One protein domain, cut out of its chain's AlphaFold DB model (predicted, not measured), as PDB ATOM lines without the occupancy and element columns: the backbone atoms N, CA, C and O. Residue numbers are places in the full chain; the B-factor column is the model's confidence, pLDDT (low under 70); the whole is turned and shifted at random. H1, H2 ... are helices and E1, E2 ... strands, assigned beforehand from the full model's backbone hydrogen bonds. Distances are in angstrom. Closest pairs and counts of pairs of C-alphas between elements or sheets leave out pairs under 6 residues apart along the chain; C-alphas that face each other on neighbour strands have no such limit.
ATOM      1  N   ILE A   5     189.136 176.938 171.851       93.06
ATOM      2  CA  ILE A   5     190.386 176.571 171.168       93.06
ATOM      3  C   ILE A   5     190.583 175.052 171.194       93.06
ATOM      4  O   ILE A   5     190.980 174.460 170.193       93.06
ATOM      5  N   ASP A   6     190.281 174.404 172.318       91.56
ATOM      6  CA  ASP A   6     190.405 172.952 172.429       91.56
ATOM      7  C   ASP A   6     189.360 172.220 171.581       91.56
ATOM      8  O   ASP A   6     189.651 171.131 171.097       91.56
ATOM      9  N   ILE A   7     188.165 172.794 171.397       92.38
ATOM     10  CA  ILE A   7     187.127 172.253 170.506       92.38
ATOM     11  C   ILE A   7     187.585 172.371 169.046       92.38
ATOM     12  O   ILE A   7     187.613 171.378 168.328       92.38
ATOM     13  N   VAL A   8     188.032 173.558 168.628       92.50
ATOM     14  CA  VAL A   8     188.523 173.838 167.265       92.50
ATOM     15  C   VAL A   8     189.723 172.946 166.912       92.50
ATOM     16  O   VAL A   8     189.772 172.384 165.820       92.50
ATOM     17  N   ARG A   9     190.653 172.708 167.847       91.62
ATOM     18  CA  ARG A   9     191.761 171.748 167.650       91.62
ATOM     19  C   ARG A   9     191.280 170.310 167.454       91.62
ATOM     20  O   ARG A   9     191.830 169.589 166.618       91.62
ATOM     21  N   ASP A  10     190.271 169.884 168.206       91.56
ATOM     22  CA  ASP A  10     189.695 168.546 168.054       91.56
ATOM     23  C   ASP A  10     188.974 168.385 166.711       91.56
ATOM     24  O   ASP A  10     189.082 167.323 166.098       91.56
ATOM     25  N   ILE A  11     188.315 169.441 166.216       92.00
ATOM     26  CA  ILE A  11     187.681 169.460 164.887       92.00
ATOM     27  C   ILE A  11     188.728 169.244 163.791       92.00
ATOM     28  O   ILE A  11     188.554 168.380 162.934       92.00
ATOM     29  N   ILE A  12     189.850 169.967 163.838       92.00
ATOM     30  CA  ILE A  12     190.905 169.854 162.816       92.00
ATOM     31  C   ILE A  12     191.604 168.490 162.847       92.00
ATOM     32  O   ILE A  12     191.932 167.922 161.803       92.00
ATOM     33  N   THR A  13     191.840 167.933 164.034       84.88
ATOM     34  CA  THR A  13     192.535 166.641 164.182       84.88
ATOM     35  C   THR A  13     191.627 165.436 163.939       84.88
ATOM     36  O   THR A  13     192.105 164.381 163.502       84.88
ATOM     37  N   TYR A  14     190.319 165.587 164.173       81.81
ATOM     38  CA  TYR A  14     189.333 164.504 164.139       81.81
ATOM     39  C   TYR A  14     189.795 163.308 164.988       81.81
ATOM     40  O   TYR A  14     189.779 162.155 164.546       81.81
ATOM     41  N   ASP A  15     190.345 163.581 166.174       70.06
ATOM     42  CA  ASP A  15     190.986 162.567 167.027       70.06
ATOM     43  C   ASP A  15     190.080 162.041 168.150       70.06
ATOM     44  O   ASP A  15     190.441 161.078 168.832       70.06
ATOM     45  N   ARG A  16     188.877 162.602 168.337       58.81
ATOM     46  CA  ARG A  16     187.890 162.127 169.324       58.81
ATOM     47  C   ARG A  16     186.474 162.273 168.792       58.81
ATOM     48  O   ARG A  16     186.251 163.071 167.896       58.81
ATOM     49  N   ASN A  17     185.569 161.475 169.371       63.75
ATOM     50  CA  ASN A  17     184.117 161.434 169.157       63.75
ATOM     51  C   ASN A  17     183.581 162.741 168.541       63.75
ATOM     52  O   ASN A  17     183.263 163.682 169.257       63.75
ATOM     53  N   PHE A  18     183.541 162.801 167.206       68.81
ATOM     54  CA  PHE A  18     183.081 163.977 166.463       68.81
ATOM     55  C   PHE A  18     181.614 164.284 166.791       68.81
ATOM     56  O   PHE A  18     181.197 165.439 166.836       68.81
ATOM     57  N   LYS A  19     180.863 163.226 167.137       66.88
ATOM     58  CA  LYS A  19     179.582 163.309 167.834       66.88
ATOM     59  C   LYS A  19     179.757 164.190 169.071       66.88
ATOM     60  O   LYS A  19     180.409 163.756 170.017       66.88
ATOM     61  N   ASN A  20     179.143 165.372 169.035       80.56
ATOM     62  CA  ASN A  20     179.075 166.426 170.058       80.56
ATOM     63  C   ASN A  20     180.003 167.637 169.840       80.56
ATOM     64  O   ASN A  20     179.831 168.621 170.555       80.56
ATOM     65  N   LEU A  21     180.945 167.634 168.885       86.44
ATOM     66  CA  LEU A  21     181.775 168.833 168.655       86.44
ATOM     67  C   LEU A  21     180.940 170.005 168.131       86.44
ATOM     68  O   LEU A  21     181.148 171.124 168.579       86.44
ATOM     69  N   ASP A  22     179.967 169.740 167.259       86.06
ATOM     70  CA  ASP A  22     179.005 170.743 166.787       86.06
ATOM     71  C   ASP A  22     178.173 171.327 167.945       86.06
ATOM     72  O   ASP A  22     178.143 172.539 168.158       86.06
ATOM     73  N   ASP A  23     177.617 170.466 168.805       88.81
ATOM     74  CA  ASP A  23     176.864 170.891 169.991       88.81
ATOM     75  C   ASP A  23     177.705 171.750 170.950       88.81
ATOM     76  O   ASP A  23     177.223 172.754 171.480       88.81
ATOM     77  N   GLU A  24     178.966 171.374 171.187       91.12
ATOM     78  CA  GLU A  24     179.883 172.136 172.041       91.12
ATOM     79  C   GLU A  24     180.234 173.496 171.432       91.12
ATOM     80  O   GLU A  24     180.334 174.498 172.146       91.12
ATOM     81  N   LEU A  25     180.422 173.530 170.116       90.25
ATOM     82  CA  LEU A  25     180.858 174.703 169.381       90.25
ATOM     83  C   LEU A  25     179.726 175.703 169.136       90.25
ATOM     84  O   LEU A  25     179.964 176.905 169.201       90.25
ATOM     85  N   SER A  26     178.491 175.220 168.978       90.50
ATOM     86  CA  SER A  26     177.275 176.039 168.866       90.50
ATOM     87  C   SER A  26     177.005 176.920 170.095       90.50
ATOM     88  O   SER A  26     176.252 177.889 170.016       90.50
ATOM     89  N   GLN A  27     177.645 176.628 171.237       93.06
ATOM     90  CA  GLN A  27     177.595 177.476 172.435       93.06
ATOM     91  C   GLN A  27     178.389 178.780 172.281       93.06
ATOM     92  O   GLN A  27     178.290 179.671 173.129       93.06
ATOM     93  N   TYR A  28     179.203 178.888 171.231       93.38
ATOM     94  CA  TYR A  28     179.998 180.062 170.920       93.38
ATOM     95  C   TYR A  28     179.391 180.852 169.752       93.38
ATOM     96  O   TYR A  28     178.837 180.253 168.833       93.38
ATOM     97  N   PRO A  29     179.515 182.195 169.748       92.19
ATOM     98  CA  PRO A  29     179.125 183.004 168.598       92.19
ATOM     99  C   PRO A  29     179.884 182.571 167.352       92.19
ATOM    100  O   PRO A  29     181.082 182.303 167.439       92.19
ATOM    101  N   TRP A  30     179.192 182.549 166.219       88.69
ATOM    102  CA  TRP A  30     179.793 182.258 164.922       88.69
ATOM    103  C   TRP A  30     180.898 183.258 164.584       88.69
ATOM    104  O   TRP A  30     182.026 182.842 164.338       88.69
ATOM    105  N   ASP A  31     180.585 184.547 164.707       90.31
ATOM    106  CA  ASP A  31     181.490 185.620 164.315       90.31
ATOM    107  C   ASP A  31     182.645 185.799 165.308       90.31
ATOM    108  O   ASP A  31     182.466 185.769 166.539       90.31
ATOM    109  N   LEU A  32     183.832 186.060 164.768       93.19
ATOM    110  CA  LEU A  32     185.019 186.426 165.527       93.19
ATOM    111  C   LEU A  32     185.789 187.545 164.818       93.19
ATOM    112  O   LEU A  32     185.847 187.585 163.598       93.19
ATOM    113  N   PRO A  33     186.440 188.448 165.574       92.50
ATOM    114  CA  PRO A  33     187.281 189.477 164.968       92.50
ATOM    115  C   PRO A  33     188.537 188.897 164.307       92.50
ATOM    116  O   PRO A  33     189.064 189.511 163.390       92.50
ATOM    117  N   GLU A  34     189.032 187.759 164.799       93.00
ATOM    118  CA  GLU A  34     190.231 187.088 164.299       93.00
ATOM    119  C   GLU A  34     190.061 185.563 164.411       93.00
ATOM    120  O   GLU A  34     189.517 185.086 165.420       93.00
ATOM    121  N   PRO A  35     190.573 184.796 163.433       94.75
ATOM    122  CA  PRO A  35     190.540 183.341 163.454       94.75
ATOM    123  C   PRO A  35     191.424 182.758 164.558       94.75
ATOM    124  O   PRO A  35     192.429 183.334 164.979       94.75
ATOM    125  N   ILE A  36     191.051 181.570 165.033       95.38
ATOM    126  CA  ILE A  36     191.757 180.853 166.102       95.38
ATOM    127  C   ILE A  36     192.799 179.894 165.520       95.38
ATOM    128  O   ILE A  36     193.869 179.715 166.107       95.38
ATOM    129  N   ILE A  37     192.473 179.239 164.401       94.94
ATOM    130  CA  ILE A  37     193.335 178.253 163.743       94.94
ATOM    131  C   ILE A  37     193.345 178.494 162.237       94.94
ATOM    132  O   ILE A  37     192.296 178.659 161.625       94.94
ATOM    133  N   GLU A  38     194.533 178.429 161.642       96.56
ATOM    134  CA  GLU A  38     194.702 178.324 160.194       96.56
ATOM    135  C   GLU A  38     194.691 176.848 159.773       96.56
ATOM    136  O   GLU A  38     195.456 176.034 160.298       96.56
ATOM    137  N   ILE A  39     193.821 176.501 158.827       97.00
ATOM    138  CA  ILE A  39     193.724 175.171 158.228       97.00
ATOM    139  C   ILE A  39     194.744 175.055 157.100       97.00
ATOM    140  O   ILE A  39     194.746 175.846 156.151       97.00
ATOM    141  N   THR A  40     195.583 174.023 157.183       96.88
ATOM    142  CA  THR A  40     196.623 173.743 156.187       96.88
ATOM    143  C   THR A  40     196.214 172.626 155.229       96.88
ATOM    144  O   THR A  40     195.350 171.798 155.531       96.88
ATOM    145  N   ALA A  41     196.902 172.530 154.087       97.06
ATOM    146  CA  ALA A  41     196.705 171.413 153.161       97.06
ATOM    147  C   ALA A  41     196.960 170.051 153.841       97.06
ATOM    148  O   ALA A  41     196.235 169.088 153.594       97.06
ATOM    149  N   SER A  42     197.929 169.983 154.762       96.19
ATOM    150  CA  SER A  42     198.234 168.775 155.542       96.19
ATOM    151  C   SER A  42     197.072 168.331 156.436       96.19
ATOM    152  O   SER A  42     196.845 167.128 156.597       96.19
ATOM    153  N   ASP A  43     196.320 169.275 157.008       96.31
ATOM    154  CA  ASP A  43     195.150 168.958 157.830       96.31
ATOM    155  C   ASP A  43     194.034 168.340 156.988       96.31
ATOM    156  O   ASP A  43     193.493 167.297 157.361       96.31
ATOM    157  N   ILE A  44     193.756 168.922 155.818       96.88
ATOM    158  CA  ILE A  44     192.761 168.394 154.876       96.88
ATOM    159  C   ILE A  44     193.182 167.002 154.394       96.88
ATOM    160  O   ILE A  44     192.409 166.054 154.532       96.88
ATOM    161  N   ILE A  45     194.423 166.835 153.918       97.06
ATOM    162  CA  ILE A  45     194.956 165.538 153.459       97.06
ATOM    163  C   ILE A  45     194.786 164.458 154.538       97.06
ATOM    164  O   ILE A  45     194.335 163.346 154.244       97.06
ATOM    165  N   ARG A  46     195.091 164.773 155.806       95.88
ATOM    166  CA  ARG A  46     194.920 163.834 156.926       95.88
ATOM    167  C   ARG A  46     193.478 163.333 157.027       95.88
ATOM    168  O   ARG A  46     193.271 162.130 157.198       95.88
ATOM    169  N   ILE A  47     192.496 164.227 156.934       95.56
ATOM    170  CA  ILE A  47     191.074 163.878 157.031       95.56
ATOM    171  C   ILE A  47     190.601 163.109 155.793       95.56
ATOM    172  O   ILE A  47     189.934 162.079 155.939       95.56
ATOM    173  N   LEU A  48     191.045 163.506 154.598       96.31
ATOM    174  CA  LEU A  48     190.791 162.760 153.365       96.31
ATOM    175  C   LEU A  48     191.274 161.312 153.483       96.31
ATOM    176  O   LEU A  48     190.524 160.383 153.185       96.31
ATOM    177  N   TYR A  49     192.480 161.080 154.009       96.06
ATOM    178  CA  TYR A  49     192.977 159.719 154.225       96.06
ATOM    179  C   TYR A  49     192.164 158.931 155.257       96.06
ATOM    180  O   TYR A  49     192.000 157.715 155.091       96.06
ATOM    181  N   LYS A  50     191.616 159.574 156.299       94.44
ATOM    182  CA  LYS A  50     190.686 158.899 157.224       94.44
ATOM    183  C   LYS A  50     189.441 158.409 156.469       94.44
ATOM    184  O   LYS A  50     189.055 157.256 156.661       94.44
ATOM    185  N   ALA A  51     188.883 159.211 155.561       94.56
ATOM    186  CA  ALA A  51     187.735 158.815 154.741       94.56
ATOM    187  C   ALA A  51     188.093 157.725 153.709       94.56
ATOM    188  O   ALA A  51     187.427 156.693 153.624       94.56
ATOM    189  N   ILE A  52     189.203 157.886 152.979       96.12
ATOM    190  CA  ILE A  52     189.687 156.930 151.960       96.12
ATOM    191  C   ILE A  52     189.937 155.536 152.561       96.12
ATOM    192  O   ILE A  52     189.689 154.511 151.910       96.12
ATOM    193  N   THR A  53     190.441 155.488 153.798       95.38
ATOM    194  CA  THR A  53     190.719 154.241 154.532       95.38
ATOM    195  C   THR A  53     189.514 153.696 155.303       95.38
ATOM    196  O   THR A  53     189.622 152.626 155.896       95.38
ATOM    197  N   GLY A  54     188.370 154.387 155.278       93.38
ATOM    198  CA  GLY A  54     187.144 153.975 155.966       93.38
ATOM    199  C   GLY A  54     187.186 154.138 157.489       93.38
ATOM    200  O   GLY A  54     186.382 153.525 158.184       93.38
ATOM    201  N   LYS A  55     188.121 154.938 158.023       93.00
ATOM    202  CA  LYS A  55     188.137 155.319 159.447       93.00
ATOM    203  C   LYS A  55     187.006 156.286 159.794       93.00
ATOM    204  O   LYS A  55     186.590 156.316 160.947       93.00
ATOM    205  N   ILE A  56     186.560 157.060 158.809       92.19
ATOM    206  CA  ILE A  56     185.336 157.861 158.841       92.19
ATOM    207  C   ILE A  56     184.548 157.579 157.561       92.19
ATOM    208  O   ILE A  56     185.120 157.210 156.531       92.19
ATOM    209  N   THR A  57     183.236 157.726 157.631       92.56
ATOM    210  CA  THR A  57     182.327 157.650 156.489       92.56
ATOM    211  C   THR A  57     182.389 158.932 155.654       92.56
ATOM    212  O   THR A  57     182.868 159.968 156.110       92.56
ATOM    213  N   PHE A  58     181.872 158.894 154.423       92.38
ATOM    214  CA  PHE A  58     181.749 160.112 153.610       92.38
ATOM    215  C   PHE A  58     180.771 161.117 154.218       92.38
ATOM    216  O   PHE A  58     181.013 162.313 154.129       92.38
ATOM    217  N   LYS A  59     179.731 160.642 154.915       91.56
ATOM    218  CA  LYS A  59     178.833 161.531 155.653       91.56
ATOM    219  C   LYS A  59     179.552 162.232 156.807       91.56
ATOM    220  O   LYS A  59     179.393 163.426 156.989       91.56
ATOM    221  N   GLU A  60     180.405 161.521 157.536       92.12
ATOM    222  CA  GLU A  60     181.233 162.122 158.590       92.12
ATOM    223  C   GLU A  60     182.264 163.128 158.050       92.12
ATOM    224  O   GLU A  60     182.585 164.093 158.741       92.12
ATOM    225  N   LEU A  61     182.775 162.925 156.830       93.88
ATOM    226  CA  LEU A  61     183.620 163.900 156.130       93.88
ATOM    227  C   LEU A  61     182.831 165.156 155.731       93.88
ATOM    228  O   LEU A  61     183.324 166.268 155.903       93.88
ATOM    229  N   GLU A  62     181.617 164.976 155.215       93.81
ATOM    230  CA  GLU A  62     180.698 166.069 154.881       93.81
ATOM    231  C   GLU A  62     180.331 166.876 156.134       93.81
ATOM    232  O   GLU A  62     180.431 168.098 156.136       93.81
ATOM    233  N   ASP A  63     179.970 166.204 157.229       92.38
ATOM    234  CA  ASP A  63     179.628 166.853 158.498       92.38
ATOM    235  C   ASP A  63     180.830 167.607 159.092       92.38
ATOM    236  O   ASP A  63     180.677 168.693 159.648       92.38
ATOM    237  N   TRP A  64     182.044 167.070 158.934       94.12
ATOM    238  CA  TRP A  64     183.282 167.764 159.296       94.12
ATOM    239  C   TRP A  64     183.490 169.051 158.506       94.12
ATOM    240  O   TRP A  64     183.798 170.084 159.099       94.12
ATOM    241  N   ALA A  65     183.313 168.994 157.187       95.12
ATOM    242  CA  ALA A  65     183.473 170.159 156.335       95.12
ATOM    243  C   ALA A  65     182.394 171.213 156.630       95.12
ATOM    244  O   ALA A  65     182.729 172.383 156.777       95.12
ATOM    245  N   ASN A  66     181.139 170.797 156.828       93.62
ATOM    246  CA  ASN A  66     180.034 171.682 157.219       93.62
ATOM    247  C   ASN A  66     180.287 172.422 158.538       93.62
ATOM    248  O   ASN A  66     179.889 173.569 158.686       93.62
ATOM    249  N   LEU A  67     180.957 171.787 159.504       92.69
ATOM    250  CA  LEU A  67     181.271 172.415 160.791       92.69
ATOM    251  C   LEU A  67     182.331 173.530 160.682       92.69
ATOM    252  O   LEU A  67     182.455 174.380 161.570       92.69
ATOM    253  N   ILE A  68     183.138 173.481 159.624       94.75
ATOM    254  CA  ILE A  68     184.230 174.419 159.353       94.75
ATOM    255  C   ILE A  68     183.770 175.529 158.408       94.75
ATOM    256  O   ILE A  68     184.173 176.678 158.579       94.75
ATOM    257  N   GLU A  69     182.963 175.175 157.410       94.81
ATOM    258  CA  GLU A  69     182.512 176.063 156.345       94.81
ATOM    259  C   GLU A  69     181.859 177.335 156.910       94.81
ATOM    260  O   GLU A  69     181.062 177.291 157.848       94.81
ATOM    261  N   CYS A  70     182.284 178.485 156.375       90.31
ATOM    262  CA  CYS A  70     181.843 179.829 156.757       90.31
ATOM    263  C   CYS A  70     182.070 180.262 158.225       90.31
ATOM    264  O   CYS A  70     181.630 181.351 158.593       90.31
ATOM    265  N   ARG A  71     182.765 179.483 159.068       93.44
ATOM    266  CA  ARG A  71     182.935 179.816 160.494       93.44
ATOM    267  C   ARG A  71     184.239 180.572 160.782       93.44
ATOM    268  O   ARG A  71     185.322 180.034 160.564       93.44
ATOM    269  N   ASP A  72     184.135 181.752 161.405       95.19
ATOM    270  CA  ASP A  72     185.264 182.678 161.648       95.19
ATOM    271  C   ASP A  72     186.365 182.148 162.584       95.19
ATOM    272  O   ASP A  72     187.407 182.773 162.753       95.19
ATOM    273  N   ASP A  73     186.182 180.993 163.225       96.31
ATOM    274  CA  ASP A  73     187.255 180.344 163.989       96.31
ATOM    275  C   ASP A  73     188.404 179.862 163.124       96.31
ATOM    276  O   ASP A  73     189.506 179.646 163.645       96.31
ATOM    277  N   PHE A  74     188.122 179.622 161.850       95.81
ATOM    278  CA  PHE A  74     189.038 179.010 160.921       95.81
ATOM    279  C   PHE A  74     189.429 180.026 159.859       95.81
ATOM    280  O   PHE A  74     188.582 180.626 159.207       95.81
ATOM    281  N   SER A  75     190.729 180.187 159.662       96.88
ATOM    282  CA  SER A  75     191.261 180.718 158.413       96.88
ATOM    283  C   SER A  75     191.821 179.587 157.567       96.88
ATOM    284  O   SER A  75     192.001 178.459 158.031       96.88
ATOM    285  N   PHE A  76     192.133 179.893 156.314       97.19
ATOM    286  CA  PHE A  76     192.711 178.947 155.373       97.19
ATOM    287  C   PHE A  76     194.070 179.440 154.904       97.19
ATOM    288  O   PHE A  76     194.240 180.621 154.608       97.19
ATOM    289  N   GLN A  77     195.017 178.512 154.761       96.44
ATOM    290  CA  GLN A  77     196.347 178.810 154.222       96.44
ATOM    291  C   GLN A  77     196.285 179.480 152.833       96.44
ATOM    292  O   GLN A  77     197.188 180.227 152.456       96.44
ATOM    293  N   ASN A  78     195.257 179.169 152.037       95.69
ATOM    294  CA  ASN A  78     194.940 179.834 150.775       95.69
ATOM    295  C   ASN A  78     193.471 179.592 150.379       95.69
ATOM    296  O   ASN A  78     192.865 178.618 150.822       95.69
ATOM    297  N   GLU A  79     192.944 180.432 149.480       95.06
ATOM    298  CA  GLU A  79     191.569 180.355 148.942       95.06
ATOM    299  C   GLU A  79     191.240 178.986 148.317       95.06
ATOM    300  O   GLU A  79     190.102 178.528 148.343       95.06
ATOM    301  N   GLY A  80     192.243 178.283 147.781       95.88
ATOM    302  CA  GLY A  80     192.049 176.950 147.215       95.88
ATOM    303  C   GLY A  80     191.651 175.900 148.255       95.88
ATOM    304  O   GLY A  80     190.959 174.947 147.907       95.88
ATOM    305  N   LEU A  81     192.064 176.057 149.516       97.00
ATOM    306  CA  LEU A  81     191.652 175.163 150.602       97.00
ATOM    307  C   LEU A  81     190.239 175.476 151.095       97.00
ATOM    308  O   LEU A  81     189.501 174.551 151.426       97.00
ATOM    309  N   GLU A  82     189.866 176.754 151.105       96.94
ATOM    310  CA  GLU A  82     188.508 177.199 151.421       96.94
ATOM    311  C   GLU A  82     187.501 176.623 150.416       96.94
ATOM    312  O   GLU A  82     186.526 175.986 150.809       96.94
ATOM    313  N   GLU A  83     187.811 176.713 149.119       95.19
ATOM    314  CA  GLU A  83     187.016 176.105 148.046       95.19
ATOM    315  C   GLU A  83     186.879 174.582 148.219       95.19
ATOM    316  O   GLU A  83     185.819 174.004 147.980       95.19
ATOM    317  N   ILE A  84     187.933 173.905 148.682       95.69
ATOM    318  CA  ILE A  84     187.876 172.466 148.961       95.69
ATOM    319  C   ILE A  84     186.939 172.166 150.133       95.69
ATOM    320  O   ILE A  84     186.149 171.226 150.039       95.69
ATOM    321  N   ILE A  85     186.993 172.939 151.222       96.94
ATOM    322  CA  ILE A  85     186.045 172.775 152.333       96.94
ATOM    323  C   ILE A  85     184.615 173.019 151.860       96.94
ATOM    324  O   ILE A  85     183.753 172.192 152.148       96.94
ATOM    325  N   PHE A  86     184.376 174.068 151.074       95.75
ATOM    326  CA  PHE A  86     183.065 174.336 150.486       95.75
ATOM    327  C   PHE A  86     182.545 173.139 149.673       95.75
ATOM    328  O   PHE A  86     181.398 172.717 149.843       95.75
ATOM    329  N   GLN A  87     183.398 172.541 148.835       94.44
ATOM    330  CA  GLN A  87     183.043 171.366 148.033       94.44
ATOM    331  C   GLN A  87     182.718 170.141 148.891       94.44
ATOM    332  O   GLN A  87     181.746 169.437 148.611       94.44
ATOM    333  N   LEU A  88     183.511 169.898 149.938       95.38
ATOM    334  CA  LEU A  88     183.315 168.779 150.860       95.38
ATOM    335  C   LEU A  88     182.057 168.940 151.724       95.38
ATOM    336  O   LEU A  88     181.394 167.947 152.011       95.38
ATOM    337  N   ALA A  89     181.729 170.173 152.115       95.38
ATOM    338  CA  ALA A  89     180.534 170.520 152.883       95.38
ATOM    339  C   ALA A  89     179.256 170.376 152.040       95.38
ATOM    340  O   ALA A  89     178.205 169.974 152.538       95.38
ATOM    341  N   ASN A  90     179.368 170.637 150.732       94.31
ATOM    342  CA  ASN A  90     178.246 170.690 149.800       94.31
ATOM    343  C   ASN A  90     178.385 169.675 148.642       94.31
ATOM    344  O   ASN A  90     178.395 170.073 147.469       94.31
ATOM    345  N   PRO A  91     178.457 168.355 148.909       90.25
ATOM    346  CA  PRO A  91     178.700 167.342 147.876       90.25
ATOM    347  C   PRO A  91     177.585 167.263 146.824       90.25
ATOM    348  O   PRO A  91     177.833 166.940 145.666       90.25
ATOM    349  N   THR A  92     176.347 167.607 147.182       85.81
ATOM    350  CA  THR A  92     175.213 167.617 146.241       85.81
ATOM    351  C   THR A  92     175.327 168.712 145.177       85.81
ATOM    352  O   THR A  92     174.757 168.567 144.097       85.81
ATOM    353  N   LEU A  93     176.080 169.785 145.452       85.38
ATOM    354  CA  LEU A  93     176.343 170.876 144.511       85.38
ATOM    355  C   LEU A  93     177.576 170.608 143.632       85.38
ATOM    356  O   LEU A  93     177.672 171.156 142.537       85.38
ATOM    357  N   ASN A  94     178.496 169.754 144.092       75.75
ATOM    358  CA  ASN A  94     179.850 169.617 143.541       75.75
ATOM    359  C   ASN A  94     180.144 168.243 142.910       75.75
ATOM    360  O   ASN A  94     181.297 167.928 142.605       75.75
ATOM    361  N   ASN A  95     179.084 167.480 142.616       72.31
ATOM    362  CA  ASN A  95     179.086 166.045 142.302       72.31
ATOM    363  C   ASN A  95     179.379 165.183 143.537       72.31
ATOM    364  O   ASN A  95     180.188 165.548 144.388       72.31
ATOM    365  N   GLU A  96     178.719 164.023 143.625       74.25
ATOM    366  CA  GLU A  96     178.870 163.127 144.771       74.25
ATOM    367  C   GLU A  96     180.344 162.790 145.033       74.25
ATOM    368  O   GLU A  96     181.119 162.472 144.128       74.25
ATOM    369  N   ILE A  97     180.719 162.852 146.309       80.88
ATOM    370  CA  ILE A  97     182.042 162.458 146.768       80.88
ATOM    371  C   ILE A  97     182.110 160.934 146.774       80.88
ATOM    372  O   ILE A  97     181.352 160.266 147.479       80.88
ATOM    373  N   ASP A  98     183.066 160.388 146.030       87.81
ATOM    374  CA  ASP A  98     183.417 158.981 146.081       87.81
ATOM    375  C   ASP A  98     184.896 158.802 146.439       87.81
ATOM    376  O   ASP A  98     185.683 159.743 146.551       87.81
ATOM    377  N   LYS A  99     185.308 157.551 146.636       92.00
ATOM    378  CA  LYS A  99     186.693 157.253 147.007       92.00
ATOM    379  C   LYS A  99     187.703 157.731 145.952       92.00
ATOM    380  O   LYS A  99     188.818 158.100 146.314       92.00
ATOM    381  N   GLY A 100     187.347 157.680 144.670       93.38
ATOM    382  CA  GLY A 100     188.220 158.076 143.568       93.38
ATOM    383  C   GLY A 100     188.448 159.584 143.533       93.38
ATOM    384  O   GLY A 100     189.596 160.019 143.409       93.38
ATOM    385  N   SER A 101     187.388 160.375 143.717       91.50
ATOM    386  CA  SER A 101     187.492 161.836 143.780       91.50
ATOM    387  C   SER A 101     188.330 162.288 144.979       91.50
ATOM    388  O   SER A 101     189.220 163.124 144.813       91.50
ATOM    389  N   LEU A 102     188.162 161.655 146.147       95.06
ATOM    390  CA  LEU A 102     188.985 161.944 147.328       95.06
ATOM    391  C   LEU A 102     190.469 161.621 147.122       95.06
ATOM    392  O   LEU A 102     191.325 162.398 147.543       95.06
ATOM    393  N   ILE A 103     190.791 160.505 146.458       96.06
ATOM    394  CA  ILE A 103     192.182 160.161 146.119       96.06
ATOM    395  C   ILE A 103     192.774 161.214 145.179       96.06
ATOM    396  O   ILE A 103     193.887 161.681 145.406       96.06
ATOM    397  N   SER A 104     192.037 161.614 144.139       94.25
ATOM    398  CA  SER A 104     192.520 162.633 143.203       94.25
ATOM    399  C   SER A 104     192.758 163.978 143.891       94.25
ATOM    400  O   SER A 104     193.722 164.669 143.562       94.25
ATOM    401  N   LEU A 105     191.887 164.346 144.831       94.56
ATOM    402  CA  LEU A 105     192.008 165.572 145.609       94.56
ATOM    403  C   LEU A 105     193.229 165.539 146.537       94.56
ATOM    404  O   LEU A 105     194.010 166.490 146.538       94.56
ATOM    405  N   ALA A 106     193.432 164.437 147.269       96.38
ATOM    406  CA  ALA A 106     194.594 164.259 148.139       96.38
ATOM    407  C   ALA A 106     195.909 164.363 147.347       96.38
ATOM    408  O   ALA A 106     196.772 165.157 147.709       96.38
ATOM    409  N   SER A 107     196.017 163.668 146.208       96.12
ATOM    410  CA  SER A 107     197.202 163.741 145.338       96.12
ATOM    411  C   SER A 107     197.457 165.150 144.793       96.12
ATOM    412  O   SER A 107     198.607 165.571 144.665       96.12
ATOM    413  N   LYS A 108     196.395 165.900 144.460       94.81
ATOM    414  CA  LYS A 108     196.518 167.294 144.007       94.81
ATOM    415  C   LYS A 108     197.107 168.170 145.112       94.81
ATOM    416  O   LYS A 108     198.038 168.921 144.833       94.81
ATOM    417  N   LEU A 109     196.597 168.054 146.337       94.88
ATOM    418  CA  LEU A 109     197.099 168.807 147.488       94.88
ATOM    419  C   LEU A 109     198.555 168.449 147.816       94.88
ATOM    420  O   LEU A 109     199.368 169.342 148.025       94.88
ATOM    421  N   GLU A 110     198.910 167.162 147.788       94.75
ATOM    422  CA  GLU A 110     200.284 166.698 148.029       94.75
ATOM    423  C   GLU A 110     201.286 167.254 147.009       94.75
ATOM    424  O   GLU A 110     202.428 167.528 147.362       94.75
ATOM    425  N   SER A 111     200.870 167.467 145.757       92.06
ATOM    426  CA  SER A 111     201.737 168.039 144.713       92.06
ATOM    427  C   SER A 111     202.071 169.526 144.899       92.06
ATOM    428  O   SER A 111     202.893 170.064 144.158       92.06
ATOM    429  N   GLN A 112     201.404 170.194 145.847       83.12
ATOM    430  CA  GLN A 112     201.522 171.628 146.122       83.12
ATOM    431  C   GLN A 112     202.254 171.934 147.441       83.12
ATOM    432  O   GLN A 112     202.465 173.110 147.743       83.12
TER     433      GLN A 112
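What this domain is: This is residues 5 to 112 of the 113 residues of an uncharacterized protein of Mucilaginibacter sp. FT3.2 (UniProt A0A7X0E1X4). A tiny two-stranded parallel sheet, E1 and E2, sits at one edge of a compact helical body, with H1 near E1 where that strand begins and H5 near it where it ends. Within the body H3 and H4 form a helical hairpin, H6 packs side by side with H3 at one end of the longest axis, H5 packs steeply on H4, and H1 and H2 make the other end. The printed part has 108 residues with six named helices and two named strands, in the order H1, H2, E1, H3, H4, E2, H5, H6; the class is mostly helix. It is compact, with a radius of gyration of the C-alphas of 13.2 A and spans of 36 by 28 by 25 A.

Where its parts are: Find C-alpha 37 at (193.335, 178.253, 163.743), where E1, residues 37 to 39, begins; its partner E2 is residues 74 to 76. Between them come H3, residues 41 to 52, 16.1 A long, and H4, residues 58 to 68, 15.6 A. Before E1, look for H1, residues 5 to 13, 12.3 A, from C-alpha 5 at (190.386, 176.571, 171.168), and the short H2, residues 21 to 25. After E2 come H5, residues 79 to 89, 15.3 A, and H6, residues 99 to 110, 16.6 A, ending with C-alpha 110 at (200.284, 166.698, 148.029).

How they stand to each other: Start at the sheet: E1 and E2 are parallel at 40 degrees, with N 39 and O 75 2.8 A apart and N 75 and O 37 2.9 A apart, within hydrogen-bond range. E1, H3, H4 and E2 form a strand-helix-strand unit, two parallel neighbour strands with helices between them along the chain, with a right-handed crossover. The closest C-alphas of H1 and E1 are those of Val 8 and Ile 37, 7.4 A; those of E2 and H5 are Phe 76 and Glu 82, 6.0 A. Move to H3, the hub: it touches H6 at Ile 45 and Ala 106, 5.5 A, a shallow tilt of 21 degrees, opposite ways. With residues 47 to 51 alone it touches H4 in a helical hairpin, closest at Ala 51 and Phe 58, 6.2 A. H3 and H1 only just touch, with 3 pairs of C-alphas within 8 A, the closest those of Asp 43 and Ile 12, 6.6 A. H4 and H5 touch at Asn 66 and Ala 89, 4.5 A, a steep tilt of 51 degrees, opposite ways. H2 touches H1 at Leu 21 and Ile 7, 6.6 A. H5 and H6 are apart. In H1, H2, H3, H5 and H6 every O i to N i+4 pair is within hydrogen-bond range; in H4, 6 of 7 are.

The domain as a whole: Look to Pro 33 and Gly 100 for the two C-alphas farthest apart, 38.0 A. The printed part has no cut, and the link from H2 to E1, 11 residues, is long. Mean pLDDT of the printed part is 91.3; find the low confidence, under 70, at residues 16 to 19.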